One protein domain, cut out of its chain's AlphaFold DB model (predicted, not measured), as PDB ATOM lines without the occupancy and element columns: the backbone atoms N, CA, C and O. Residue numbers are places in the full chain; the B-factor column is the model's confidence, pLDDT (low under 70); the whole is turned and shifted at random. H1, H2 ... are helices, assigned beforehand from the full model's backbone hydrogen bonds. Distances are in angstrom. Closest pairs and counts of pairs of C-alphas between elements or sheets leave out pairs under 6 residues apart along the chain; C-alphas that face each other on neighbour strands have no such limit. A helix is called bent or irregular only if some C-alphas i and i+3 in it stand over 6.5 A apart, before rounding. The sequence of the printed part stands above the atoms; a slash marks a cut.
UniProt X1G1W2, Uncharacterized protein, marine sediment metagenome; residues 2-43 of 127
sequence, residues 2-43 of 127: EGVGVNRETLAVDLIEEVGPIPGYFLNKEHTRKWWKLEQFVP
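Overview. This is residues 2 to 43 of the 127 residues of an uncharacterized protein of marine sediment metagenome (UniProt X1G1W2). The printed part folds back on itself as a loose, open U: an extended stretch, residues 2 to 7, leads into two short helices, H1 and H2, one after the other, and after a loop of residues 20 to 29 the longest helix, H3, runs back past them. The ten-residue loop makes the turn of the U, and residues 40 to 43 trail on after H3. The 42 printed residues hold three named helices, in the order H1, H2, H3, and no named strand; the class is all helix. The whole is loose, with a radius of gyration of the C-alphas of 11.5 A, and its C-alphas span 32 by 23 by 15 A.

Arrangement. H1, residues 8 to 11, and H2, residues 13 to 19, meet only through their link, a tight one of one residue. H3, residues 30 to 39, is close to H2 but not clearly touching it; their closest C-alphas, those of Leu 15 and His 31, are 7.9 A apart. H2 and H3 run opposite ways at a steep tilt of 53 degrees. H1 and H3 are near each other, with 5 pairs of C-alphas within 10 A and no pair within 8 A. Every O i to N i+4 pair is within hydrogen-bond range in H2 and 4 of 6 are in H3, while H1 is too short for such a pair.

Along the chain. H1 begins at C-alpha 8 (180.007, 204.951, 148.778). H2 is 10.1 A from first to last C-alpha and ends at C-alpha 19 (170.231, 210.147, 161.199). H3 is 14.5 A long, ends at C-alpha 39 (167.227, 208.014, 141.478), and is only just irregular: C-alphas 34 and 37 are 6.9 A apart.

Size, cuts and confidence. The C-alphas farthest apart, those of Glu 2 and Pro 23, are 33.3 A apart. The printed part has no cut, and the link from H2 to H3 is short. Mean pLDDT of the printed part is 93.4, and no printed residue is under 70.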
ATOM      1  N   GLU A   2     168.770 201.381 133.850       82.81
ATOM      2  CA  GLU A   2     170.058 201.896 134.357       82.81
ATOM      3  C   GLU A   2     170.618 201.063 135.527       82.81
ATOM      4  O   GLU A   2     171.815 201.104 135.788       82.81
ATOM      5  N   GLY A   3     169.795 200.213 136.157       88.44
ATOM      6  CA  GLY A   3     170.230 199.342 137.252       88.44
ATOM      7  C   GLY A   3     170.391 200.105 138.568       88.44
ATOM      8  O   GLY A   3     169.759 201.138 138.758       88.44
ATOM      9  N   VAL A   4     171.201 199.573 139.486       90.00
ATOM     10  CA  VAL A   4     171.510 200.216 140.773       90.00
ATOM     11  C   VAL A   4     172.988 200.586 140.782       90.00
ATOM     12  O   VAL A   4     173.847 199.707 140.700       90.00
ATOM     13  N   GLY A   5     173.297 201.878 140.888       91.81
ATOM     14  CA  GLY A   5     174.669 202.338 141.078       91.81
ATOM     15  C   GLY A   5     175.147 201.991 142.485       91.81
ATOM     16  O   GLY A   5     174.583 202.481 143.457       91.81
ATOM     17  N   VAL A   6     176.186 201.164 142.621       94.00
ATOM     18  CA  VAL A   6     176.740 200.772 143.929       94.00
ATOM     19  C   VAL A   6     178.067 201.486 144.154       94.00
ATOM     20  O   VAL A   6     179.091 201.124 143.579       94.00
ATOM     21  N   ASN A   7     178.050 202.524 144.984       94.56
ATOM     22  CA  ASN A   7     179.243 203.237 145.423       94.56
ATOM     23  C   ASN A   7     179.022 203.820 146.826       94.56
ATOM     24  O   ASN A   7     177.928 203.751 147.379       94.56
ATOM     25  N   ARG A   8     180.070 204.404 147.416       95.19
ATOM     26  CA  ARG A   8     180.007 204.951 148.778       95.19
ATOM     27  C   ARG A   8     178.878 205.970 148.967       95.19
ATOM     28  O   ARG A   8     178.256 205.992 150.022       95.19
ATOM     29  N   GLU A   9     178.614 206.794 147.958       93.94
ATOM     30  CA  GLU A   9     177.598 207.836 148.043       93.94
ATOM     31  C   GLU A   9     176.178 207.263 147.949       93.94
ATOM     32  O   GLU A   9     175.325 207.616 148.761       93.94
ATOM     33  N   THR A  10     175.926 206.341 147.016       94.19
ATOM     34  CA  THR A  10     174.603 205.718 146.835       94.19
ATOM     35  C   THR A  10     174.256 204.714 147.935       94.19
ATOM     36  O   THR A  10     173.080 204.499 148.211       94.19
ATOM     37  N   LEU A  11     175.261 204.142 148.610       95.94
ATOM     38  CA  LEU A  11     175.058 203.315 149.803       95.94
ATOM     39  C   LEU A  11     174.597 204.128 151.023       95.94
ATOM     40  O   LEU A  11     173.964 203.563 151.909       95.94
ATOM     41  N   ALA A  12     174.922 205.426 151.083       96.19
ATOM     42  CA  ALA A  12     174.487 206.365 152.123       96.19
ATOM     43  C   ALA A  12     174.728 205.908 153.582       96.19
ATOM     44  O   ALA A  12     174.022 206.347 154.487       96.19
ATOM     45  N   VAL A  13     175.730 205.051 153.830       97.31
ATOM     46  CA  VAL A  13     175.994 204.457 155.159       97.31
ATOM     47  C   VAL A  13     176.260 205.533 156.211       97.31
ATOM     48  O   VAL A  13     175.612 205.532 157.254       97.31
ATOM     49  N   ASP A  14     177.131 206.492 155.888       96.19
ATOM     50  CA  ASP A  14     177.499 207.596 156.784       96.19
ATOM     51  C   ASP A  14     176.256 208.442 157.162       96.19
ATOM     52  O   ASP A  14     176.095 208.855 158.307       96.19
ATOM     53  N   LEU A  15     175.321 208.638 156.219       96.75
ATOM     54  CA  LEU A  15     174.068 209.364 156.459       96.75
ATOM     55  C   LEU A  15     173.094 208.564 157.332       96.75
ATOM     56  O   LEU A  15     172.424 209.135 158.189       96.75
ATOM     57  N   ILE A  16     172.972 207.256 157.093       97.12
ATOM     58  CA  ILE A  16     172.106 206.373 157.887       97.12
ATOM     59  C   ILE A  16     172.561 206.378 159.350       97.12
ATOM     60  O   ILE A  16     171.721 206.471 160.246       97.12
ATOM     61  N   GLU A  17     173.873 206.335 159.586       96.75
ATOM     62  CA  GLU A  17     174.457 206.442 160.924       96.75
ATOM     63  C   GLU A  17     174.209 207.823 161.552       96.75
ATOM     64  O   GLU A  17     173.797 207.896 162.708       96.75
ATOM     65  N   GLU A  18     174.367 208.909 160.786       95.75
ATOM     66  CA  GLU A  18     174.097 210.280 161.245       95.75
ATOM     67  C   GLU A  18     172.632 210.492 161.671       95.75
ATOM     68  O   GLU A  18     172.365 211.148 162.677       95.75
ATOM     69  N   VAL A  19     171.665 209.975 160.901       97.31
ATOM     70  CA  VAL A  19     170.231 210.147 161.199       97.31
ATOM     71  C   VAL A  19     169.789 209.281 162.374       97.31
ATOM     72  O   VAL A  19     168.988 209.738 163.191       97.31
ATOM     73  N   GLY A  20     170.312 208.058 162.473       94.44
ATOM     74  CA  GLY A  20     170.015 207.151 163.574       94.44
ATOM     75  C   GLY A  20     168.557 206.655 163.620       94.44
ATOM     76  O   GLY A  20     167.780 206.837 162.678       94.44
ATOM     77  N   PRO A  21     168.177 205.957 164.706       92.69
ATOM     78  CA  PRO A  21     166.833 205.414 164.891       92.69
ATOM     79  C   PRO A  21     165.802 206.509 165.218       92.69
ATOM     80  O   PRO A  21     166.102 207.696 165.300       92.69
ATOM     81  N   ILE A  22     164.549 206.104 165.422       90.50
ATOM     82  CA  ILE A  22     163.431 207.019 165.692       90.50
ATOM     83  C   ILE A  22     163.703 207.862 166.963       90.50
ATOM     84  O   ILE A  22     164.031 207.273 167.996       90.50
ATOM     85  N   PRO A  23     163.499 209.200 166.936       87.38
ATOM     86  CA  PRO A  23     162.980 210.001 165.820       87.38
ATOM     87  C   PRO A  23     164.074 210.436 164.822       87.38
ATOM     88  O   PRO A  23     164.817 211.376 165.086       87.38
ATOM     89  N   GLY A  24     164.100 209.818 163.634       93.12
ATOM     90  CA  GLY A  24     165.024 210.134 162.539       93.12
ATOM     91  C   GLY A  24     164.283 210.290 161.207       93.12
ATOM     92  O   GLY A  24     163.347 209.544 160.920       93.12
ATOM     93  N   TYR A  25     164.666 211.281 160.396       95.12
ATOM     94  CA  TYR A  25     164.116 211.501 159.055       95.12
ATOM     95  C   TYR A  25     165.168 212.087 158.105       95.12
ATOM     96  O   TYR A  25     166.072 212.811 158.517       95.12
ATOM     97  N   PHE A  26     165.027 211.786 156.811       96.75
ATOM     98  CA  PHE A  26     166.020 212.118 155.779       96.75
ATOM     99  C   PHE A  26     165.618 213.309 154.897       96.75
ATOM    100  O   PHE A  26     166.420 213.791 154.100       96.75
ATOM    101  N   LEU A  27     164.382 213.806 155.017       95.62
ATOM    102  CA  LEU A  27     163.831 214.828 154.114       95.62
ATOM    103  C   LEU A  27     164.574 216.172 154.161       95.62
ATOM    104  O   LEU A  27     164.554 216.909 153.181       95.62
ATOM    105  N   ASN A  28     165.241 216.489 155.273       95.12
ATOM    106  CA  ASN A  28     166.014 217.722 155.442       95.12
ATOM    107  C   ASN A  28     167.506 217.574 155.091       95.12
ATOM    108  O   ASN A  28     168.272 218.509 155.314       95.12
ATOM    109  N   LYS A  29     167.936 216.415 154.582       96.62
ATOM    110  CA  LYS A  29     169.352 216.120 154.346       96.62
ATOM    111  C   LYS A  29     169.788 216.551 152.950       96.62
ATOM    112  O   LYS A  29     169.058 216.383 151.972       96.62
ATOM    113  N   GLU A  30     171.009 217.075 152.854       95.81
ATOM    114  CA  GLU A  30     171.610 217.481 151.578       95.81
ATOM    115  C   GLU A  30     171.698 216.303 150.601       95.81
ATOM    116  O   GLU A  30     171.344 216.444 149.429       95.81
ATOM    117  N   HIS A  31     172.078 215.125 151.105       96.19
ATOM    118  CA  HIS A  31     172.126 213.886 150.327       96.19
ATOM    119  C   HIS A  31     170.783 213.593 149.647       96.19
ATOM    120  O   HIS A  31     170.730 213.470 148.424       96.19
ATOM    121  N   THR A  32     169.676 213.627 150.398       95.75
ATOM    122  CA  THR A  32     168.324 213.465 149.844       95.75
ATOM    123  C   THR A  32     168.043 214.491 148.753       95.75
ATOM    124  O   THR A  32     167.559 214.123 147.687       95.75
ATOM    125  N   ARG A  33     168.388 215.770 148.967       94.75
ATOM    126  CA  ARG A  33     168.189 216.845 147.977       94.75
ATOM    127  C   ARG A  33     168.957 216.603 146.675       94.75
ATOM    128  O   ARG A  33     168.443 216.950 145.609       94.75
ATOM    129  N   LYS A  34     170.162 216.040 146.761       94.38
ATOM    130  CA  LYS A  34     170.992 215.689 145.605       94.38
ATOM    131  C   LYS A  34     170.417 214.485 144.856       94.38
ATOM    132  O   LYS A  34     170.209 214.565 143.649       94.38
ATOM    133  N   TRP A  35     170.132 213.399 145.570       93.81
ATOM    134  CA  TRP A  35     169.848 212.101 144.958       93.81
ATOM    135  C   TRP A  35     168.390 211.888 144.557       93.81
ATOM    136  O   TRP A  35     168.138 211.144 143.612       93.81
ATOM    137  N   TRP A  36     167.421 212.567 145.184       91.62
ATOM    138  CA  TRP A  36     166.006 212.291 144.898       91.62
ATOM    139  C   TRP A  36     165.634 212.500 143.427       91.62
ATOM    140  O   TRP A  36     164.853 211.723 142.899       91.62
ATOM    141  N   LYS A  37     166.191 213.510 142.744       88.88
ATOM    142  CA  LYS A  37     165.896 213.760 141.319       88.88
ATOM    143  C   LYS A  37     166.598 212.789 140.375       88.88
ATOM    144  O   LYS A  37     166.173 212.669 139.233       88.88
ATOM    145  N   LEU A  38     167.699 212.197 140.831       90.44
ATOM    146  CA  LEU A  38     168.545 211.316 140.032       90.44
ATOM    147  C   LEU A  38     168.018 209.881 140.070       90.44
ATOM    148  O   LEU A  38     167.918 209.243 139.032       90.44
ATOM    149  N   GLU A  39     167.626 209.411 141.255       90.44
ATOM    150  CA  GLU A  39     167.227 208.014 141.478       90.44
ATOM    151  C   GLU A  39     165.711 207.796 141.385       90.44
ATOM    152  O   GLU A  39     165.249 206.666 141.234       90.44
ATOM    153  N   GLN A  40     164.898 208.855 141.498       88.69
ATOM    154  CA  GLN A  40     163.445 208.721 141.388       88.69
ATOM    155  C   GLN A  40     162.968 208.980 139.970       88.69
ATOM    156  O   GLN A  40     163.169 210.051 139.394       88.69
ATOM    157  N   PHE A  41     162.190 208.035 139.456       89.12
ATOM    158  CA  PHE A  41     161.398 208.271 138.265       89.12
ATOM    159  C   PHE A  41     160.224 209.208 138.583       89.12
ATOM    160  O   PHE A  41     159.301 208.864 139.331       89.12
ATOM    161  N   VAL A  42     160.243 210.395 137.975       89.81
ATOM    162  CA  VAL A  42     159.113 211.330 137.995       89.81
ATOM    163  C   VAL A  42     158.294 211.133 136.712       89.81
ATOM    164  O   VAL A  42     158.790 211.440 135.623       89.81
ATOM    165  N   PRO A  43     157.057 210.614 136.805       91.81
ATOM    166  CA  PRO A  43     156.219 210.393 135.639       91.81
ATOM    167  C   PRO A  43     155.837 211.727 134.991       91.81
ATOM    168  O   PRO A  43     155.561 212.709 135.672       91.81
TER     169      PRO A  43